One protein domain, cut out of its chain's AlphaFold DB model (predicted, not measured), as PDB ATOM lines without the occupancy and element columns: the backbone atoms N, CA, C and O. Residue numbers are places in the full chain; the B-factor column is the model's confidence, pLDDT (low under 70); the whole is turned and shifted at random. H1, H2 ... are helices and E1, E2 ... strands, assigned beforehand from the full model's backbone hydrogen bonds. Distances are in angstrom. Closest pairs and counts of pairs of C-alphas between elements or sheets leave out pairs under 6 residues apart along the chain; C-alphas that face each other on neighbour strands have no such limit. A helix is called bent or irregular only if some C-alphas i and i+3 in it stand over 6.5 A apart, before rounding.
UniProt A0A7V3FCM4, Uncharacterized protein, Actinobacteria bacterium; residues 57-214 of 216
ATOM      1  N   GLY A  57     -14.790  57.515 119.766       97.00
ATOM      2  CA  GLY A  57     -14.448  58.352 118.614       97.00
ATOM      3  C   GLY A  57     -13.712  59.638 119.018       97.00
ATOM      4  O   GLY A  57     -13.756  60.029 120.192       97.00
ATOM      5  N   PRO A  58     -13.011  60.295 118.075       97.31
ATOM      6  CA  PRO A  58     -12.450  61.630 118.278       97.31
ATOM      7  C   PRO A  58     -13.559  62.691 118.363       97.31
ATOM      8  O   PRO A  58     -14.691  62.440 117.960       97.31
ATOM      9  N   ALA A  59     -13.221  63.882 118.859       97.38
ATOM     10  CA  ALA A  59     -14.069  65.060 118.689       97.38
ATOM     11  C   ALA A  59     -13.819  65.687 117.308       97.38
ATOM     12  O   ALA A  59     -12.665  65.846 116.900       97.38
ATOM     13  N   THR A  60     -14.893  66.038 116.610       97.31
ATOM     14  CA  THR A  60     -14.906  66.618 115.256       97.31
ATOM     15  C   THR A  60     -15.955  67.736 115.183       97.31
ATOM     16  O   THR A  60     -16.652  67.991 116.163       97.31
ATOM     17  N   ALA A  61     -16.076  68.440 114.052       95.94
ATOM     18  CA  ALA A  61     -17.078  69.507 113.901       95.94
ATOM     19  C   ALA A  61     -18.527  68.974 113.971       95.94
ATOM     20  O   ALA A  61     -19.401  69.620 114.534       95.94
ATOM     21  N   ASP A  62     -18.731  67.769 113.446       96.44
ATOM     22  CA  ASP A  62     -19.962  66.976 113.399       96.44
ATOM     23  C   ASP A  62     -20.078  65.954 114.551       96.44
ATOM     24  O   ASP A  62     -21.042  65.196 114.636       96.44
ATOM     25  N   CYS A  63     -19.104  65.921 115.462       97.44
ATOM     26  CA  CYS A  63     -19.183  65.206 116.732       97.44
ATOM     27  C   CYS A  63     -18.461  66.014 117.817       97.44
ATOM     28  O   CYS A  63     -17.369  65.666 118.271       97.44
ATOM     29  N   VAL A  64     -19.085  67.124 118.218       95.94
ATOM     30  CA  VAL A  64     -18.496  68.230 119.001       95.94
ATOM     31  C   VAL A  64     -17.718  67.815 120.260       95.94
ATOM     32  O   VAL A  64     -16.691  68.413 120.574       95.94
ATOM     33  N   ASN A  65     -18.165  66.778 120.974       96.00
ATOM     34  CA  ASN A  65     -17.513  66.265 122.191       96.00
ATOM     35  C   ASN A  65     -16.820  64.902 121.996       96.00
ATOM     36  O   ASN A  65     -16.300  64.321 122.952       96.00
ATOM     37  N   GLY A  66     -16.834  64.368 120.774       98.19
ATOM     38  CA  GLY A  66     -16.567  62.961 120.502       98.19
ATOM     39  C   GLY A  66     -17.615  62.038 121.127       98.19
ATOM     40  O   GLY A  66     -18.651  62.470 121.642       98.19
ATOM     41  N   TRP A  67     -17.333  60.736 121.107       98.62
ATOM     42  CA  TRP A  67     -18.196  59.725 121.713       98.62
ATOM     43  C   TRP A  67     -17.386  58.637 122.423       98.62
ATOM     44  O   TRP A  67     -16.209  58.418 122.131       98.62
ATOM     45  N   VAL A  68     -18.014  57.947 123.378       98.62
ATOM     46  CA  VAL A  68     -17.420  56.832 124.138       98.62
ATOM     47  C   VAL A  68     -18.419  55.697 124.326       98.62
ATOM     48  O   VAL A  68     -19.602  55.950 124.535       98.62
ATOM     49  N   THR A  69     -17.959  54.452 124.333       98.50
ATOM     50  CA  THR A  69     -18.760  53.299 124.759       98.50
ATOM     51  C   THR A  69     -18.782  53.234 126.289       98.50
ATOM     52  O   THR A  69     -17.734  53.041 126.911       98.50
ATOM     53  N   PRO A  70     -19.943  53.401 126.951       97.81
ATOM     54  CA  PRO A  70     -20.051  53.189 128.388       97.81
ATOM     55  C   PRO A  70     -19.862  51.698 128.713       97.81
ATOM     56  O   PRO A  70     -20.476  50.869 128.041       97.81
ATOM     57  N   PRO A  71     -19.103  51.327 129.763       96.62
ATOM     58  CA  PRO A  71     -18.942  49.926 130.150       96.62
ATOM     59  C   PRO A  71     -20.284  49.225 130.395       96.62
ATOM     60  O   PRO A  71     -21.225  49.836 130.917       96.62
ATOM     61  N   GLN A  72     -20.376  47.941 130.047       94.88
ATOM     62  CA  GLN A  72     -21.551  47.101 130.305       94.88
ATOM     63  C   GLN A  72     -21.899  47.092 131.808       94.88
ATOM     64  O   GLN A  72     -21.003  47.107 132.651       94.88
ATOM     65  N   GLY A  73     -23.189  47.153 132.152       95.75
ATOM     66  CA  GLY A  73     -23.660  47.235 133.543       95.75
ATOM     67  C   GLY A  73     -23.364  48.558 134.273       95.75
ATOM     68  O   GLY A  73     -23.742  48.716 135.434       95.75
ATOM     69  N   SER A  74     -22.700  49.533 133.638       98.06
ATOM     70  CA  SER A  74     -22.494  50.855 134.241       98.06
ATOM     71  C   SER A  74     -23.802  51.664 134.287       98.06
ATOM     72  O   SER A  74     -24.628  51.553 133.381       98.06
ATOM     73  N   PRO A  75     -23.981  52.595 135.247       97.94
ATOM     74  CA  PRO A  75     -25.174  53.449 135.312       97.94
ATOM     75  C   PRO A  75     -25.443  54.307 134.061       97.94
ATOM     76  O   PRO A  75     -26.525  54.884 133.932       97.94
ATOM     77  N   ARG A  76     -24.464  54.424 133.148       97.25
ATOM     78  CA  ARG A  76     -24.603  55.110 131.859       97.25
ATOM     79  C   ARG A  76     -25.075  54.167 130.746       97.25
ATOM     80  O   ARG A  76     -25.899  54.614 129.962       97.25
ATOM     81  N   SER A  77     -24.629  52.910 130.669       97.88
ATOM     82  CA  SER A  77     -25.185  51.937 129.704       97.88
ATOM     83  C   SER A  77     -26.585  51.487 130.124       97.88
ATOM     84  O   SER A  77     -27.524  51.570 129.332       97.88
ATOM     85  N   GLU A  78     -26.763  51.160 131.406       98.06
ATOM     86  CA  GLU A  78     -28.056  50.771 131.977       98.06
ATOM     87  C   GLU A  78     -29.144  51.827 131.770       98.06
ATOM     88  O   GLU A  78     -30.305  51.476 131.571       98.06
ATOM     89  N   ARG A  79     -28.799  53.123 131.751       97.50
ATOM     90  CA  ARG A  79     -29.770  54.192 131.469       97.50
ATOM     91  C   ARG A  79     -30.414  54.043 130.088       97.50
ATOM     92  O   ARG A  79     -31.619  54.259 129.988       97.50
ATOM     93  N   ALA A  80     -29.651  53.677 129.059       98.25
ATOM     94  CA  ALA A  80     -30.176  53.513 127.704       98.25
ATOM     95  C   ALA A  80     -31.053  52.260 127.592       98.25
ATOM     96  O   ALA A  80     -32.193  52.344 127.136       98.25
ATOM     97  N   LEU A  81     -30.566  51.126 128.108       98.50
ATOM     98  CA  LEU A  81     -31.311  49.864 128.118       98.50
ATOM     99  C   LEU A  81     -32.634  49.998 128.889       98.50
ATOM    100  O   LEU A  81     -33.685  49.603 128.394       98.50
ATOM    101  N   ASN A  82     -32.620  50.647 130.059       98.12
ATOM    102  CA  ASN A  82     -33.830  50.903 130.843       98.12
ATOM    103  C   ASN A  82     -34.812  51.875 130.171       98.12
ATOM    104  O   ASN A  82     -35.997  51.826 130.494       98.12
ATOM    105  N   VAL A  83     -34.368  52.756 129.267       98.25
ATOM    106  CA  VAL A  83     -35.286  53.563 128.446       98.25
ATOM    107  C   VAL A  83     -35.928  52.695 127.368       98.25
ATOM    108  O   VAL A  83     -37.151  52.670 127.294       98.25
ATOM    109  N   ILE A  84     -35.138  51.922 126.614       98.44
ATOM    110  CA  ILE A  84     -35.643  51.028 125.558       98.44
ATOM    111  C   ILE A  84     -36.692  50.063 126.127       98.44
ATOM    112  O   ILE A  84     -37.810  50.036 125.624       98.44
ATOM    113  N   ARG A  85     -36.406  49.391 127.256       97.94
ATOM    114  CA  ARG A  85     -37.379  48.527 127.959       97.94
ATOM    115  C   ARG A  85     -38.699  49.225 128.283       97.94
ATOM    116  O   ARG A  85     -39.761  48.653 128.073       97.94
ATOM    117  N   ARG A  86     -38.643  50.457 128.801       96.69
ATOM    118  CA  ARG A  86     -39.838  51.228 129.190       96.69
ATOM    119  C   ARG A  86     -40.635  51.737 127.993       96.69
ATOM    120  O   ARG A  86     -41.835  51.931 128.133       96.69
ATOM    121  N   THR A  87     -39.979  51.978 126.860       95.81
ATOM    122  CA  THR A  87     -40.633  52.411 125.621       95.81
ATOM    123  C   THR A  87     -41.264  51.240 124.870       95.81
ATOM    124  O   THR A  87     -42.369  51.390 124.365       95.81
ATOM    125  N   THR A  88     -40.599  50.080 124.800       95.81
ATOM    126  CA  THR A  88     -41.027  48.964 123.935       95.81
ATOM    127  C   THR A  88     -41.669  47.784 124.665       95.81
ATOM    128  O   THR A  88     -42.210  46.899 124.008       95.81
ATOM    129  N   GLY A  89     -41.580  47.730 125.998       95.94
ATOM    130  CA  GLY A  89     -42.062  46.609 126.811       95.94
ATOM    131  C   GLY A  89     -41.162  45.367 126.804       95.94
ATOM    132  O   GLY A  89     -41.590  44.327 127.290       95.94
ATOM    133  N   VAL A  90     -39.936  45.435 126.262       96.50
ATOM    134  CA  VAL A  90     -39.079  44.242 126.119       96.50
ATOM    135  C   VAL A  90     -38.531  43.722 127.459       96.50
ATOM    136  O   VAL A  90     -37.822  44.419 128.199       96.50
ATOM    137  N   GLU A  91     -38.837  42.458 127.746       94.56
ATOM    138  CA  GLU A  91     -38.355  41.704 128.909       94.56
ATOM    139  C   GLU A  91     -37.043  40.953 128.581       94.56
ATOM    140  O   GLU A  91     -36.337  41.334 127.646       94.56
ATOM    141  N   GLY A  92     -36.642  39.964 129.389       94.25
ATOM    142  CA  GLY A  92     -35.443  39.137 129.149       94.25
ATOM    143  C   GLY A  92     -34.094  39.884 129.134       94.25
ATOM    144  O   GLY A  92     -34.049  41.098 129.354       94.25
ATOM    145  N   PRO A  93     -32.950  39.214 128.911       96.00
ATOM    146  CA  PRO A  93     -31.655  39.874 128.718       96.00
ATOM    147  C   PRO A  93     -31.593  40.670 127.401       96.00
ATOM    148  O   PRO A  93     -32.196  40.278 126.405       96.00
ATOM    149  N   LEU A  94     -30.837  41.777 127.380       97.19
ATOM    150  CA  LEU A  94     -30.572  42.572 126.170       97.19
ATOM    151  C   LEU A  94     -29.067  42.610 125.887       97.19
ATOM    152  O   LEU A  94     -28.293  43.060 126.734       97.19
ATOM    153  N   VAL A  95     -28.669  42.208 124.681       96.25
ATOM    154  CA  VAL A  95     -27.276  42.247 124.214       96.25
ATOM    155  C   VAL A  95     -27.079  43.474 123.337       96.25
ATOM    156  O   VAL A  95     -27.562  43.524 122.206       96.25
ATOM    157  N   ALA A  96     -26.352  44.464 123.853       96.50
ATOM    158  CA  ALA A  96     -25.860  45.585 123.058       96.50
ATOM    159  C   ALA A  96     -24.597  45.162 122.288       96.50
ATOM    160  O   ALA A  96     -23.586  44.807 122.890       96.50
ATOM    161  N   VAL A  97     -24.683  45.203 120.960       95.56
ATOM    162  CA  VAL A  97     -23.632  44.829 120.001       95.56
ATOM    163  C   VAL A  97     -22.810  46.047 119.565       95.56
ATOM    164  O   VAL A  97     -21.615  45.916 119.338       95.56
ATOM    165  N   ASP A  98     -23.427  47.232 119.522       97.19
ATOM    166  CA  ASP A  98     -22.744  48.532 119.609       97.19
ATOM    167  C   ASP A  98     -23.510  49.427 120.598       97.19
ATOM    168  O   ASP A  98     -24.737  49.344 120.721       97.19
ATOM    169  N   LEU A  99     -22.775  50.265 121.322       98.12
ATOM    170  CA  LEU A  99     -23.279  51.248 122.269       98.12
ATOM    171  C   LEU A  99     -22.329  52.451 122.275       98.12
ATOM    172  O   LEU A  99     -21.191  52.344 122.738       98.12
ATOM    173  N   ARG A 100     -22.814  53.621 121.856       98.56
ATOM    174  CA  ARG A 100     -22.052  54.881 121.887       98.56
ATOM    175  C   ARG A 100     -22.797  55.924 122.697       98.56
ATOM    176  O   ARG A 100     -24.004  56.058 122.545       98.56
ATOM    177  N   TYR A 101     -22.083  56.684 123.516       98.69
ATOM    178  CA  TYR A 101     -22.593  57.823 124.272       98.69
ATOM    179  C   TYR A 101     -21.915  59.111 123.821       98.69
ATOM    180  O   TYR A 101     -20.686  59.162 123.742       98.69
ATOM    181  N   PHE A 102     -22.716  60.148 123.598       98.38
ATOM    182  CA  PHE A 102     -22.267  61.482 123.212       98.38
ATOM    183  C   PHE A 102     -23.192  62.562 123.789       98.38
ATOM    184  O   PHE A 102     -24.302  62.284 124.251       98.38
ATOM    185  N   GLU A 103     -22.713  63.802 123.801       97.00
ATOM    186  CA  GLU A 103     -23.438  64.974 124.295       97.00
ATOM    187  C   GLU A 103     -23.298  66.117 123.285       97.00
ATOM    188  O   GLU A 103     -22.230  66.300 122.700       97.00
ATOM    189  N   GLY A 104     -24.363  66.892 123.088       93.94
ATOM    190  CA  GLY A 104     -24.386  68.033 122.169       93.94
ATOM    191  C   GLY A 104     -25.716  68.794 122.217       93.94
ATOM    192  O   GLY A 104     -26.518  68.530 123.118       93.94
ATOM    193  N   PRO A 105     -25.956  69.731 121.284       92.06
ATOM    194  CA  PRO A 105     -27.113  70.627 121.321       92.06
ATOM    195  C   PRO A 105     -28.466  69.928 121.102       92.06
ATOM    196  O   PRO A 105     -28.560  68.739 120.783       92.06
ATOM    197  N   GLU A 106     -29.537  70.689 121.308       88.25
ATOM    198  CA  GLU A 106     -30.920  70.308 121.007       88.25
ATOM    199  C   GLU A 106     -31.214  70.415 119.499       88.25
ATOM    200  O   GLU A 106     -30.647  71.285 118.839       88.25
ATOM    201  N   SER A 107     -32.122  69.581 118.967       85.25
ATOM    202  CA  SER A 107     -32.762  69.844 117.665       85.25
ATOM    203  C   SER A 107     -34.279  70.021 117.840       85.25
ATOM    204  O   SER A 107     -34.909  69.165 118.468       85.25
ATOM    205  N   PRO A 108     -34.884  71.101 117.308       81.88
ATOM    206  CA  PRO A 108     -34.213  72.299 116.800       81.88
ATOM    207  C   PRO A 108     -33.451  73.053 117.916       81.88
ATOM    208  O   PRO A 108     -33.778  72.892 119.098       81.88
ATOM    209  N   PRO A 109     -32.473  73.912 117.570       77.94
ATOM    210  CA  PRO A 109     -31.774  74.755 118.541       77.94
ATOM    211  C   PRO A 109     -32.725  75.599 119.404       77.94
ATOM    212  O   PRO A 109     -33.773  76.061 118.950       77.94
ATOM    213  N   SER A 110     -32.355  75.819 120.669       72.50
ATOM    214  CA  SER A 110     -33.205  76.510 121.646       72.50
ATOM    215  C   SER A 110     -32.397  77.377 122.615       72.50
ATOM    216  O   SER A 110     -31.647  76.855 123.441       72.50
ATOM    217  N   ASP A 111     -32.699  78.679 122.642       72.50
ATOM    218  CA  ASP A 111     -32.143  79.673 123.583       72.50
ATOM    219  C   ASP A 111     -32.422  79.359 125.066       72.50
ATOM    220  O   ASP A 111     -31.834  79.944 125.980       72.50
ATOM    221  N   LYS A 112     -33.360  78.445 125.346       65.62
ATOM    222  CA  LYS A 112     -33.725  78.056 126.709       65.62
ATOM    223  C   LYS A 112     -32.587  77.242 127.319       65.62
ATOM    224  O   LYS A 112     -32.498  76.034 127.109       65.62
ATOM    225  N   GLY A 113     -31.778  77.904 128.150       61.03
ATOM    226  CA  GLY A 113     -30.538  77.399 128.761       61.03
ATOM    227  C   GLY A 113     -30.587  76.032 129.469       61.03
ATOM    228  O   GLY A 113     -29.550  75.481 129.824       61.03
ATOM    229  N   TYR A 114     -31.775  75.463 129.683       58.66
ATOM    230  CA  TYR A 114     -31.984  74.137 130.259       58.66
ATOM    231  C   TYR A 114     -32.076  72.989 129.228       58.66
ATOM    232  O   TYR A 114     -32.215  71.838 129.647       58.66
ATOM    233  N   LEU A 115     -32.015  73.288 127.922       64.94
ATOM    234  CA  LEU A 115     -31.960  72.320 126.809       64.94
ATOM    235  C   LEU A 115     -30.587  72.266 126.105       64.94
ATOM    236  O   LEU A 115     -30.399  71.445 125.219       64.94
ATOM    237  N   LEU A 116     -29.614  73.097 126.507       70.06
ATOM    238  CA  LEU A 116     -28.336  73.282 125.791       70.06
ATOM    239  C   LEU A 116     -27.479  72.017 125.617       70.06
ATOM    240  O   LEU A 116     -26.606  72.000 124.755       70.06
ATOM    241  N   VAL A 117     -27.689  70.991 126.445       86.75
ATOM    242  CA  VAL A 117     -26.977  69.712 126.346       86.75
ATOM    243  C   VAL A 117     -27.973  68.565 126.466       86.75
ATOM    244  O   VAL A 117     -28.566  68.340 127.526       86.75
ATOM    245  N   VAL A 118     -28.120  67.814 125.379       93.94
ATOM    246  CA  VAL A 118     -28.860  66.553 125.326       93.94
ATOM    247  C   VAL A 118     -27.864  65.405 125.447       93.94
ATOM    248  O   VAL A 118     -26.886  65.335 124.701       93.94
ATOM    249  N   GLN A 119     -28.110  64.487 126.384       96.94
ATOM    250  CA  GLN A 119     -27.342  63.244 126.480       96.94
ATOM    251  C   GLN A 119     -27.923  62.235 125.494       96.94
ATOM    252  O   GLN A 119     -29.131  61.983 125.534       96.94
ATOM    253  N   ARG A 120     -27.084  61.658 124.630       98.31
ATOM    254  CA  ARG A 120     -27.504  60.738 123.570       98.31
ATOM    255  C   ARG A 120     -26.801  59.393 123.682       98.31
ATOM    256  O   ARG A 120     -25.630  59.318 124.054       98.31
ATOM    257  N   TRP A 121     -27.530  58.337 123.335       98.75
ATOM    258  CA  TRP A 121     -26.998  56.990 123.189       98.75
ATOM    259  C   TRP A 121     -27.439  56.390 121.859       98.75
ATOM    260  O   TRP A 121     -28.638  56.254 121.620       98.75
ATOM    261  N   TYR A 122     -26.477  55.961 121.047       98.69
ATOM    262  CA  TYR A 122     -26.719  54.969 120.004       98.69
ATOM    263  C   TYR A 122     -26.657  53.571 120.616       98.69
ATOM    264  O   TYR A 122     -25.734  53.304 121.387       98.69
ATOM    265  N   VAL A 123     -27.592  52.685 120.269       98.69
ATOM    266  CA  VAL A 123     -27.586  51.281 120.707       98.69
ATOM    267  C   VAL A 123     -28.017  50.348 119.573       98.69
ATOM    268  O   VAL A 123     -29.150  50.441 119.110       98.69
ATOM    269  N   LYS A 124     -27.164  49.407 119.160       98.31
ATOM    270  CA  LYS A 124     -27.514  48.290 118.257       98.31
ATOM    271  C   LYS A 124     -27.681  47.046 119.123       98.31
ATOM    272  O   LYS A 124     -26.698  46.607 119.712       98.31
ATOM    273  N   LEU A 125     -28.898  46.516 119.280       97.88
ATOM    274  CA  LEU A 125     -29.167  45.423 120.228       97.88
ATOM    275  C   LEU A 125     -30.183  44.384 119.747       97.88
ATOM    276  O   LEU A 125     -30.953  44.627 118.815       97.88
ATOM    277  N   TYR A 126     -30.206  43.249 120.445       97.56
ATOM    278  CA  TYR A 126     -31.275  42.247 120.408       97.56
ATOM    279  C   TYR A 126     -31.604  41.742 121.825       97.56
ATOM    280  O   TYR A 126     -30.808  41.940 122.747       97.56
ATOM    281  N   ALA A 127     -32.767  41.111 122.011       97.12
ATOM    282  CA  ALA A 127     -33.094  40.379 123.237       97.12
ATOM    283  C   ALA A 127     -32.690  38.901 123.119       97.12
ATOM    284  O   ALA A 127     -32.884  38.290 122.071       97.12
ATOM    285  N   GLU A 128     -32.125  38.316 124.178       95.00
ATOM    286  CA  GLU A 128     -31.696  36.904 124.150       95.00
ATOM    287  C   GLU A 128     -32.897  35.949 124.108       95.00
ATOM    288  O   GLU A 128     -32.894  34.997 123.329       95.00
ATOM    289  N   ASP A 129     -33.936  36.252 124.894       94.75
ATOM    290  CA  ASP A 129     -35.162  35.446 124.997       94.75
ATOM    291  C   ASP A 129     -36.114  35.637 123.795       94.75
ATOM    292  O   ASP A 129     -36.931  34.763 123.508       94.75
ATOM    293  N   ASP A 130     -35.992  36.756 123.068       94.44
ATOM    294  CA  ASP A 130     -36.686  37.016 121.799       94.44
ATOM    295  C   ASP A 130     -35.740  37.652 120.759       94.44
ATOM    296  O   ASP A 130     -35.673  38.879 120.630       94.44
ATOM    297  N   PRO A 131     -35.041  36.842 119.943       92.00
ATOM    298  CA  PRO A 131     -34.174  37.360 118.888       92.00
ATOM    299  C   PRO A 131     -34.902  38.018 117.703       92.00
ATOM    300  O   PRO A 131     -34.232  38.531 116.796       92.00
ATOM    301  N   ALA A 132     -36.244  38.003 117.664       93.06
ATOM    302  CA  ALA A 132     -37.017  38.836 116.745       93.06
ATOM    303  C   ALA A 132     -37.085  40.291 117.244       93.06
ATOM    304  O   ALA A 132     -37.072  41.213 116.421       93.06
ATOM    305  N   PHE A 133     -37.047  40.519 118.563       96.81
ATOM    306  CA  PHE A 133     -36.774  41.837 119.129       96.81
ATOM    307  C   PHE A 133     -35.303  42.208 118.903       96.81
ATOM    308  O   PHE A 133     -34.411  41.901 119.695       96.81
ATOM    309  N   ARG A 134     -35.041  42.904 117.795       97.69
ATOM    310  CA  ARG A 134     -33.725  43.454 117.458       97.69
ATOM    311  C   ARG A 134     -33.845  44.753 116.677       97.69
ATOM    312  O   ARG A 134     -34.682  44.873 115.788       97.69
ATOM    313  N   GLY A 135     -32.985  45.718 116.982       97.81
ATOM    314  CA  GLY A 135     -33.013  47.028 116.339       97.81
ATOM    315  C   GLY A 135     -31.812  47.903 116.665       97.81
ATOM    316  O   GLY A 135     -30.945  47.553 117.468       97.81
ATOM    317  N   ARG A 136     -31.791  49.058 116.013       98.75
ATOM    318  CA  ARG A 136     -30.894  50.183 116.261       98.75
ATOM    319  C   ARG A 136     -31.727  51.279 116.918       98.75
ATOM    320  O   ARG A 136     -32.823  51.560 116.451       98.75
ATOM    321  N   PHE A 137     -31.248  51.876 117.998       98.81
ATOM    322  CA  PHE A 137     -32.001  52.832 118.806       98.81
ATOM    323  C   PHE A 137     -31.167  54.085 119.049       98.81
ATOM    324  O   PHE A 137     -29.977  53.991 119.350       98.81
ATOM    325  N   LEU A 138     -31.816  55.244 118.988       98.69
ATOM    326  CA  LEU A 138     -31.287  56.509 119.473       98.69
ATOM    327  C   LEU A 138     -32.084  56.901 120.717       98.69
ATOM    328  O   LEU A 138     -33.261  57.255 120.634       98.69
ATOM    329  N   VAL A 139     -31.451  56.812 121.883       98.62
ATOM    330  CA  VAL A 139     -32.028  57.243 123.161       98.62
ATOM    331  C   VAL A 139     -31.535  58.644 123.491       98.62
ATOM    332  O   VAL A 139     -30.338  58.914 123.423       98.62
ATOM    333  N   GLU A 140     -32.443  59.507 123.935       97.12
ATOM    334  CA  GLU A 140     -32.121  60.834 124.454       97.12
ATOM    335  C   GLU A 140     -32.489  60.958 125.939       97.12
ATOM    336  O   GLU A 140     -33.485  60.405 126.411       97.12
ATOM    337  N   SER A 141     -31.708  61.738 126.688       94.75
ATOM    338  CA  SER A 141     -32.050  62.197 128.035       94.75
ATOM    339  C   SER A 141     -31.768  63.690 128.170       94.75
ATOM    340  O   SER A 141     -30.625  64.140 128.111       94.75
ATOM    341  N   ARG A 142     -32.837  64.439 128.433       90.12
ATOM    342  CA  ARG A 142     -32.857  65.863 128.785       90.12
ATOM    343  C   ARG A 142     -33.015  65.998 130.308       90.12
ATOM    344  O   ARG A 142     -33.219  65.007 131.014       90.12
ATOM    345  N   ARG A 143     -32.999  67.225 130.845       83.88
ATOM    346  CA  ARG A 143     -33.284  67.479 132.277       83.88
ATOM    347  C   ARG A 143     -34.715  67.088 132.696       83.88
ATOM    348  O   ARG A 143     -34.926  66.737 133.853       83.88
ATOM    349  N   PHE A 144     -35.676  67.142 131.771       81.50
ATOM    350  CA  PHE A 144     -37.116  67.000 132.052       81.50
ATOM    351  C   PHE A 144     -37.745  65.707 131.512       81.50
ATOM    352  O   PHE A 144     -38.910  65.440 131.781       81.50
ATOM    353  N   GLY A 145     -36.993  64.892 130.769       89.50
ATOM    354  CA  GLY A 145     -37.515  63.688 130.127       89.50
ATOM    355  C   GLY A 145     -36.415  62.840 129.497       89.50
ATOM    356  O   GLY A 145     -35.286  63.299 129.318       89.50
ATOM    357  N   ARG A 146     -36.746  61.588 129.187       94.69
ATOM    358  CA  ARG A 146     -35.895  60.637 128.462       94.69
ATOM    359  C   ARG A 146     -36.769  59.649 127.702       94.69
ATOM    360  O   ARG A 146     -37.831  59.288 128.207       94.69
ATOM    361  N   GLY A 147     -36.316  59.212 126.537       96.06
ATOM    362  CA  GLY A 147     -37.071  58.335 125.644       96.06
ATOM    363  C   GLY A 147     -36.206  57.842 124.490       96.06
ATOM    364  O   GLY A 147     -35.091  58.327 124.298       96.06
ATOM    365  N   VAL A 148     -36.717  56.878 123.728       97.81
ATOM    366  CA  VAL A 148     -36.219  56.633 122.370       97.81
ATOM    367  C   VAL A 148     -36.709  57.793 121.501       97.81
ATOM    368  O   VAL A 148     -37.906  58.069 121.489       97.81
ATOM    369  N   ALA A 149     -35.796  58.488 120.824       96.75
ATOM    370  CA  ALA A 149     -36.127  59.543 119.867       96.75
ATOM    371  C   ALA A 149     -36.327  58.972 118.454       96.75
ATOM    372  O   ALA A 149     -37.231  59.401 117.741       96.75
ATOM    373  N   ALA A 150     -35.524  57.965 118.091       98.00
ATOM    374  CA  ALA A 150     -35.613  57.263 116.816       98.00
ATOM    375  C   ALA A 150     -35.204  55.790 116.933       98.00
ATOM    376  O   ALA A 150     -34.424  55.407 117.812       98.00
ATOM    377  N   VAL A 151     -35.696  54.973 116.009       98.62
ATOM    378  CA  VAL A 151     -35.364  53.550 115.874       98.62
ATOM    379  C   VAL A 151     -35.136  53.208 114.399       98.62
ATOM    380  O   VAL A 151     -35.770  53.787 113.520       98.62
ATOM    381  N   ALA A 152     -34.233  52.270 114.129       98.56
ATOM    382  CA  ALA A 152     -33.914  51.778 112.795       98.56
ATOM    383  C   ALA A 152     -33.836  50.234 112.763       98.56
ATOM    384  O   ALA A 152     -33.516  49.610 113.789       98.56
ATOM    385  N   PRO A 153     -34.108  49.577 111.617       98.00
ATOM    386  CA  PRO A 153     -34.028  48.121 111.503       98.00
ATOM    387  C   PRO A 153     -32.615  47.595 111.797       98.00
ATOM    388  O   PRO A 153     -31.620  48.169 111.363       98.00
ATOM    389  N   TYR A 154     -32.501  46.464 112.502       96.88
ATOM    390  CA  TYR A 154     -31.207  45.956 113.001       96.88
ATOM    391  C   TYR A 154     -30.114  45.786 111.926       96.88
ATOM    392  O   TYR A 154     -28.933  45.972 112.210       96.88
ATOM    393  N   GLY A 155     -30.506  45.420 110.700       94.06
ATOM    394  CA  GLY A 155     -29.585  45.160 109.589       94.06
ATOM    395  C   GLY A 155     -29.048  46.401 108.866       94.06
ATOM    396  O   GLY A 155     -28.185  46.245 108.004       94.06
ATOM    397  N   THR A 156     -29.540  47.604 109.182       96.19
ATOM    398  CA  THR A 156     -29.076  48.854 108.554       96.19
ATOM    399  C   THR A 156     -27.804  49.367 109.231       96.19
ATOM    400  O   THR A 156     -27.405  48.881 110.295       96.19
ATOM    401  N   ASN A 157     -27.126  50.323 108.597       94.75
ATOM    402  CA  ASN A 157     -25.850  50.881 109.052       94.75
ATOM    403  C   ASN A 157     -25.826  52.390 108.747       94.75
ATOM    404  O   ASN A 157     -26.525  52.828 107.842       94.75
ATOM    405  N   GLY A 158     -25.058  53.185 109.494       95.50
ATOM    406  CA  GLY A 158     -25.007  54.648 109.372       95.50
ATOM    407  C   GLY A 158     -26.252  55.395 109.885       95.50
ATOM    408  O   GLY A 158     -27.215  54.793 110.375       95.50
ATOM    409  N   PHE A 159     -26.214  56.728 109.802       96.88
ATOM    410  CA  PHE A 159     -27.349  57.622 110.057       96.88
ATOM    411  C   PHE A 159     -27.892  58.134 108.720       96.88
ATOM    412  O   PHE A 159     -27.471  59.169 108.212       96.88
ATOM    413  N   THR A 160     -28.756  57.325 108.109       95.75
ATOM    414  CA  THR A 160     -29.195  57.444 106.713       95.75
ATOM    415  C   THR A 160     -30.714  57.408 106.595       95.75
ATOM    416  O   THR A 160     -31.373  56.603 107.257       95.75
ATOM    417  N   SER A 161     -31.271  58.257 105.729       94.50
ATOM    418  CA  SER A 161     -32.651  58.103 105.259       94.50
ATOM    419  C   SER A 161     -32.764  56.840 104.383       94.50
ATOM    420  O   SER A 161     -31.818  56.539 103.646       94.50
ATOM    421  N   PRO A 162     -33.875  56.075 104.431       93.88
ATOM    422  CA  PRO A 162     -35.041  56.222 105.306       93.88
ATOM    423  C   PRO A 162     -34.992  55.281 106.524       93.88
ATOM    424  O   PRO A 162     -36.029  54.870 107.044       93.88
ATOM    425  N   ASP A 163     -33.795  54.859 106.949       96.56
ATOM    426  CA  ASP A 163     -33.635  53.784 107.935       96.56
ATOM    427  C   ASP A 163     -34.098  54.189 109.337       96.56
ATOM    428  O   ASP A 163     -34.565  53.340 110.096       96.56
ATOM    429  N   TRP A 164     -33.934  55.465 109.700       97.94
ATOM    430  CA  TRP A 164     -34.231  55.988 111.032       97.94
ATOM    431  C   TRP A 164     -35.613  56.625 111.090       97.94
ATOM    432  O   TRP A 164     -35.853  57.677 110.505       97.94
ATOM    433  N   ILE A 165     -36.506  56.009 111.862       97.44
ATOM    434  CA  ILE A 165     -37.889  56.448 112.033       97.44
ATOM    435  C   ILE A 165     -38.053  57.061 113.425       97.44
ATOM    436  O   ILE A 165     -37.776  56.416 114.443       97.44
ATOM    437  N   GLY A 166     -38.509  58.310 113.460       95.50
ATOM    438  CA  GLY A 166     -39.026  58.973 114.653       95.50
ATOM    439  C   GLY A 166     -40.548  58.860 114.722       95.50
ATOM    440  O   GLY A 166     -41.208  58.615 113.714       95.50
ATOM    441  N   PHE A 167     -41.119  59.071 115.910       93.94
ATOM    442  CA  PHE A 167     -42.572  59.066 116.115       93.94
ATOM    443  C   PHE A 167     -43.026  60.360 116.791       93.94
ATOM    444  O   PHE A 167     -42.643  60.650 117.926       93.94
ATOM    445  N   GLN A 168     -43.827  61.161 116.089       88.69
ATOM    446  CA  GLN A 168     -44.454  62.357 116.646       88.69
ATOM    447  C   GLN A 168     -45.726  61.944 117.393       88.69
ATOM    448  O   GLN A 168     -46.614  61.328 116.809       88.69
ATOM    449  N   TYR A 169     -45.834  62.290 118.678       86.38
ATOM    450  CA  TYR A 169     -47.041  62.003 119.453       86.38
ATOM    451  C   TYR A 169     -48.266  62.719 118.864       86.38
ATOM    452  O   TYR A 169     -48.299  63.949 118.822       86.38
ATOM    453  N   ASP A 170     -49.280  61.938 118.494       84.56
ATOM    454  CA  ASP A 170     -50.617  62.416 118.148       84.56
ATOM    455  C   ASP A 170     -51.614  61.950 119.219       84.56
ATOM    456  O   ASP A 170     -51.651  60.778 119.602       84.56
ATOM    457  N   SER A 171     -52.427  62.879 119.719       85.25
ATOM    458  CA  SER A 171     -53.492  62.593 120.681       85.25
ATOM    459  C   SER A 171     -54.740  61.983 120.036       85.25
ATOM    460  O   SER A 171     -55.557  61.409 120.758       85.25
ATOM    461  N   ALA A 172     -54.890  62.076 118.710       84.94
ATOM    462  CA  ALA A 172     -55.947  61.410 117.954       84.94
ATOM    463  C   ALA A 172     -55.622  59.938 117.635       84.94
ATOM    464  O   ALA A 172     -56.550  59.148 117.462       84.94
ATOM    465  N   ASP A 173     -54.336  59.557 117.610       79.62
ATOM    466  CA  ASP A 173     -53.878  58.191 117.325       79.62
ATOM    467  C   ASP A 173     -52.858  57.657 118.364       79.62
ATOM    468  O   ASP A 173     -51.681  57.436 118.061       79.62
ATOM    469  N   PRO A 174     -53.286  57.444 119.627       83.12
ATOM    470  CA  PRO A 174     -52.396  57.039 120.715       83.12
ATOM    471  C   PRO A 174     -52.031  55.543 120.717       83.12
ATOM    472  O   PRO A 174     -51.223  55.125 121.549       83.12
ATOM    473  N   GLU A 175     -52.633  54.716 119.853       89.94
ATOM    474  CA  GLU A 175     -52.468  53.256 119.881       89.94
ATOM    475  C   GLU A 175     -51.110  52.808 119.300       89.94
ATOM    476  O   GLU A 175     -50.812  53.116 118.141       89.94
ATOM    477  N   PRO A 176     -50.283  52.046 120.046       92.25
ATOM    478  CA  PRO A 176     -49.026  51.513 119.528       92.25
ATOM    479  C   PRO A 176     -49.233  50.487 118.406       92.25
ATOM    480  O   PRO A 176     -49.994  49.529 118.548       92.25
ATOM    481  N   LYS A 177     -48.505  50.653 117.299       93.50
ATOM    482  CA  LYS A 177     -48.598  49.821 116.090       93.50
ATOM    483  C   LYS A 177     -47.252  49.184 115.758       93.50
ATOM    484  O   LYS A 177     -46.196  49.739 116.058       93.50
ATOM    485  N   ALA A 178     -47.282  47.998 115.155       94.38
ATOM    486  CA  ALA A 178     -46.080  47.340 114.648       94.38
ATOM    487  C   ALA A 178     -45.699  47.926 113.280       94.38
ATOM    488  O   ALA A 178     -46.562  48.086 112.414       94.38
ATOM    489  N   TYR A 179     -44.411  48.201 113.075       93.19
ATOM    490  CA  TYR A 179     -43.882  48.799 111.847       93.19
ATOM    491  C   TYR A 179     -42.888  47.845 111.159       93.19
ATOM    492  O   TYR A 179     -42.106  47.191 111.853       93.19
ATOM    493  N   PRO A 180     -42.894  47.725 109.814       90.81
ATOM    494  CA  PRO A 180     -42.040  46.769 109.108       90.81
ATOM    495  C   PRO A 180     -40.549  46.928 109.437       90.81
ATOM    496  O   PRO A 180     -39.976  47.997 109.267       90.81
ATOM    497  N   GLY A 181     -39.914  45.846 109.898       92.12
ATOM    498  CA  GLY A 181     -38.483  45.819 110.224       92.12
ATOM    499  C   GLY A 181     -38.090  46.448 111.568       92.12
ATOM    500  O   GLY A 181     -36.931  46.307 111.962       92.12
ATOM    501  N   LEU A 182     -39.021  47.085 112.286       96.50
ATOM    502  CA  LEU A 182     -38.783  47.648 113.617       96.50
ATOM    503  C   LEU A 182     -39.206  46.668 114.729       96.50
ATOM    504  O   LEU A 182     -40.214  45.973 114.583       96.50
ATOM    505  N   PRO A 183     -38.481  46.617 115.861       96.38
ATOM    506  CA  PRO A 183     -38.862  45.799 117.009       96.38
ATOM    507  C   PRO A 183     -39.973  46.465 117.837       96.38
ATOM    508  O   PRO A 183     -40.004  47.687 117.984       96.38
ATOM    509  N   GLY A 184     -40.851  45.662 118.445       93.94
ATOM    510  CA  GLY A 184     -41.917  46.143 119.335       93.94
ATOM    511  C   GLY A 184     -43.063  46.871 118.618       93.94
ATOM    512  O   GLY A 184     -43.386  46.583 117.466       93.94
ATOM    513  N   THR A 185     -43.704  47.805 119.325       95.19
ATOM    514  CA  THR A 185     -44.793  48.648 118.799       95.19
ATOM    515  C   THR A 185     -44.585  50.108 119.196       95.19
ATOM    516  O   THR A 185     -43.987  50.388 120.234       95.19
ATOM    517  N   TRP A 186     -45.062  51.030 118.358       94.62
ATOM    518  CA  TRP A 186     -44.772  52.463 118.440       94.62
ATOM    519  C   TRP A 186     -46.050  53.271 118.203       94.62
ATOM    520  O   TRP A 186     -46.823  52.938 117.304       94.62
ATOM    521  N   SER A 187     -46.306  54.294 119.018       92.31
ATOM    522  CA  SER A 187     -47.493  55.158 118.926       92.31
ATOM    523  C   SER A 187     -47.147  56.543 118.381       92.31
ATOM    524  O   SER A 187     -46.027  57.025 118.551       92.31
ATOM    525  N   GLY A 188     -48.127  57.191 117.745       90.81
ATOM    526  CA  GLY A 188     -47.930  58.451 117.033       90.81
ATOM    527  C   GLY A 188     -47.509  58.284 115.568       90.81
ATOM    528  O   GLY A 188     -47.340  57.174 115.055       90.81
ATOM    529  N   ILE A 189     -47.362  59.420 114.888       90.94
ATOM    530  CA  ILE A 189     -47.142  59.522 113.443       90.94
ATOM    531  C   ILE A 189     -45.658  59.265 113.125       90.94
ATOM    532  O   ILE A 189     -44.800  59.966 113.672       90.94
ATOM    533  N   PRO A 190     -45.324  58.301 112.244       93.06
ATOM    534  CA  PRO A 190     -43.947  58.053 111.828       93.06
ATOM    535  C   PRO A 190     -43.426  59.174 110.919       93.06
ATOM    536  O   PRO A 190     -44.137  59.644 110.028       93.06
ATOM    537  N   TYR A 191     -42.163  59.551 111.094       93.06
ATOM    538  CA  TYR A 191     -41.436  60.455 110.200       93.06
ATOM    539  C   TYR A 191     -39.975  60.013 110.040       93.06
ATOM    540  O   TYR A 191     -39.440  59.303 110.896       93.06
ATOM    541  N   ASP A 192     -39.332  60.419 108.944       95.00
ATOM    542  CA  ASP A 192     -37.898  60.199 108.740       95.00
ATOM    543  C   ASP A 192     -37.112  61.092 109.707       95.00
ATOM    544  O   ASP A 192     -37.281  62.310 109.729       95.00
ATOM    545  N   PHE A 193     -36.275  60.494 110.547       95.75
ATOM    546  CA  PHE A 193     -35.541  61.214 111.584       95.75
ATOM    547  C   PHE A 193     -34.245  61.869 111.069       95.75
ATOM    548  O   PHE A 193     -33.638  62.667 111.785       95.75
ATOM    549  N   VAL A 194     -33.815  61.543 109.847       95.38
ATOM    550  CA  VAL A 194     -32.636  62.119 109.184       95.38
ATOM    551  C   VAL A 194     -33.037  63.326 108.338       95.38
ATOM    552  O   VAL A 194     -32.455  64.392 108.504       95.38
ATOM    553  N   GLU A 195     -34.042  63.180 107.472       91.19
ATOM    554  CA  GLU A 195     -34.486  64.241 106.547       91.19
ATOM    555  C   GLU A 195     -35.694  65.049 107.055       91.19
ATOM    556  O   GLU A 195     -35.929  66.163 106.589       91.19
ATOM    557  N   GLY A 196     -36.445  64.526 108.027       84.69
ATOM    558  CA  GLY A 196     -37.715  65.101 108.472       84.69
ATOM    559  C   GLY A 196     -38.926  64.545 107.713       84.69
ATOM    560  O   GLY A 196     -38.837  63.676 106.850       84.69
ATOM    561  N   GLY A 197     -40.118  65.025 108.055       78.31
ATOM    562  CA  GLY A 197     -41.372  64.588 107.442       78.31
ATOM    563  C   GLY A 197     -42.590  64.829 108.328       78.31
ATOM    564  O   GLY A 197     -42.470  65.293 109.457       78.31
ATOM    565  N   ALA A 198     -43.785  64.532 107.809       73.88
ATOM    566  CA  ALA A 198     -45.059  64.646 108.537       73.88
ATOM    567  C   ALA A 198     -45.307  66.013 109.235       73.88
ATOM    568  O   ALA A 198     -45.980  66.081 110.259       73.88
ATOM    569  N   GLY A 199     -44.769  67.109 108.683       71.56
ATOM    570  CA  GLY A 199     -44.852  68.458 109.267       71.56
ATOM    571  C   GLY A 199     -43.658  68.868 110.144       71.56
ATOM    572  O   GLY A 199     -43.648  69.980 110.666       71.56
ATOM    573  N   LEU A 200     -42.645  68.009 110.291       75.62
ATOM    574  CA  LEU A 200     -41.336  68.335 110.863       75.62
ATOM    575  C   LEU A 200     -40.309  68.499 109.735       75.62
ATOM    576  O   LEU A 200     -39.703  67.526 109.302       75.62
ATOM    577  N   GLU A 201     -40.094  69.725 109.264       79.50
ATOM    578  CA  GLU A 201     -39.114  70.053 108.206       79.50
ATOM    579  C   GLU A 201     -37.664  70.178 108.736       79.50
ATOM    580  O   GLU A 201     -36.838  70.876 108.153       79.50
ATOM    581  N   ILE A 202     -37.360  69.567 109.889       80.88
ATOM    582  CA  ILE A 202     -36.084  69.716 110.605       80.88
ATOM    583  C   ILE A 202     -35.556  68.324 110.997       80.88
ATOM    584  O   ILE A 202     -36.304  67.569 111.627       80.88
ATOM    585  N   PRO A 203     -34.283  67.993 110.694       87.88
ATOM    586  CA  PRO A 203     -33.630  66.761 111.135       87.88
ATOM    587  C   PRO A 203     -33.706  66.520 112.649       87.88
ATOM    588  O   PRO A 203     -33.546  67.434 113.465       87.88
ATOM    589  N   GLY A 204     -33.882  65.258 113.043       91.19
ATOM    590  CA  GLY A 204     -33.980  64.853 114.447       91.19
ATOM    591  C   GLY A 204     -32.665  64.954 115.234       91.19
ATOM    592  O   GLY A 204     -32.680  64.954 116.467       91.19
ATOM    593  N   LEU A 205     -31.527  65.092 114.543       93.94
ATOM    594  CA  LEU A 205     -30.234  65.458 115.126       93.94
ATOM    595  C   LEU A 205     -29.743  66.803 114.573       93.94
ATOM    596  O   LEU A 205     -29.897  67.048 113.379       93.94
ATOM    597  N   PRO A 206     -29.100  67.642 115.405       93.38
ATOM    598  CA  PRO A 206     -28.368  68.806 114.923       93.38
ATOM    599  C   PRO A 206     -27.011  68.371 114.333       93.38
ATOM    600  O   PRO A 206     -26.453  67.346 114.739       93.38
ATOM    601  N   GLU A 207     -26.484  69.139 113.376       93.81
ATOM    602  CA  GLU A 207     -25.298  68.774 112.579       93.81
ATOM    603  C   GLU A 207     -24.072  68.445 113.449       93.81
ATOM    604  O   GLU A 207     -23.339  67.501 113.152       93.81
ATOM    605  N   GLU A 208     -23.899  69.138 114.581       95.38
ATOM    606  CA  GLU A 208     -22.754  69.014 115.494       95.38
ATOM    607  C   GLU A 208     -22.637  67.650 116.210       95.38
ATOM    608  O   GLU A 208     -21.693  67.438 116.979       95.38
ATOM    609  N   VAL A 209     -23.589  66.726 116.008       96.50
ATOM    610  CA  VAL A 209     -23.534  65.352 116.547       96.50
ATOM    611  C   VAL A 209     -23.821  64.236 115.532       96.50
ATOM    612  O   VAL A 209     -23.820  63.067 115.925       96.50
ATOM    613  N   VAL A 210     -24.065  64.542 114.253       96.62
ATOM    614  CA  VAL A 210     -24.369  63.511 113.236       96.62
ATOM    615  C   VAL A 210     -23.171  62.576 113.014       96.62
ATOM    616  O   VAL A 210     -23.336  61.354 112.993       96.62
ATOM    617  N   GLY A 211     -21.954  63.119 112.974       97.31
ATOM    618  CA  GLY A 211     -20.699  62.366 112.867       97.31
ATOM    619  C   GLY A 211     -20.432  61.423 114.043       97.31
ATOM    620  O   GLY A 211     -19.720  60.430 113.899       97.31
ATOM    621  N   CYS A 212     -21.076  61.621 115.203       97.94
ATOM    622  CA  CYS A 212     -20.987  60.651 116.301       97.94
ATOM    623  C   CYS A 212     -21.574  59.271 115.927       97.94
ATOM    624  O   CYS A 212     -21.259  58.260 116.571       97.94
ATOM    625  N   LEU A 213     -22.396  59.218 114.872       97.75
ATOM    626  CA  LEU A 213     -22.991  58.011 114.305       97.75
ATOM    627  C   LEU A 213     -22.250  57.479 113.060       97.75
ATOM    628  O   LEU A 213     -22.731  56.532 112.432       97.75
ATOM    629  N   GLU A 214     -21.075  58.011 112.708       95.81
ATOM    630  CA  GLU A 214     -20.272  57.482 111.597       95.81
ATOM    631  C   GLU A 214     -19.874  56.011 111.857       95.81
ATOM    632  O   GLU A 214     -19.400  55.653 112.941       95.81
TER     633      GLU A 214
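Overview. This is residues 57 to 214 of the 216 residues of an uncharacterized protein of Actinobacteria bacterium (UniProt A0A7V3FCM4). A twisted sheet of six strands curls round the helix H1, which packs on E1, E2, E3 and E4, while the short helix H2 lies on the opposite face, over the edge strand E1. The short strands E5 and E6 extend the sheet away from E1, and long loops make much of the rest. The printed part has 158 residues, with named elements in the order H1 E1 E2 E3 E4 E5 E6 H2; the sheet, antiparallel throughout, has the order E1 E2 E3 E4 E5 E6. The class is mixed, helices and strands, with under half of the residues in named elements. The whole is compact and rounded, with a radius of gyration of the C-alphas of 14.9 A and spans of 40 by 39 by 29 A.

Arrangement. Start with the sheet: E1, residues 94 to 104, E2, 118 to 127, E3, 134 to 141, E4, 146 to 153, E5, 165 to 168, and E6, 189 to 192, form a meander, each strand the antiparallel neighbour of the one before, and each such pair is a hairpin. Within hydrogen-bond range you will find N 100 and O 122 of E1 and E2, 3.0 A; N 121 and O 139 of E2 and E3, 2.9 A; N 138 and O 150 of E3 and E4, 2.9 A; N 165 and O 151 of E5 and E4, 2.9 A; and N 166 and O 191 of E5 and E6, 2.9 A. E1 bends by 79 degrees at residue 97, and E2 bends by 60 degrees at residue 124. H1, residues 77 to 88, is on the sheet, which curls round it; its closest C-alphas to E4 are those of Val 83 and Gly 147, 5.8 A. On the opposite face, H2, residues 207 to 213, lies over E1 at a height over the sheet of 8.7 A and runs along the strands, at 22 degrees to E1 on the local plane. The closest C-alphas of H2 and E1 are those of Val 209 and Gly 104, 6.3 A. Each O i to N i+4 pair of H1 is within hydrogen-bond range; in H2 0 of 3 are, but 3 of 4 O i to N i+3 pairs. H2 is irregular: C-alphas 208 and 211 are 7.4 A apart.

Along the chain. Find C-alpha 77 at (-25.185, 51.937, 129.704); from there H1 runs 17.1 A to C-alpha 88. E1 covers 26.5 A, E2 26.6 A, E3 21.6 A and E4 21.2 A. H2 ends at C-alpha 213, (-22.991, 58.011, 114.305).

Size, cuts and confidence. The C-alphas farthest apart, those of Asp 111 and Asp 129, are 44.4 A apart. The printed part has no cut. The links E1 to E2, E4 to E5, E5 to E6 and E6 to H2 are long. Look for pLDDT under 70 at residues 112 to 115; the mean of the printed part is 92.8.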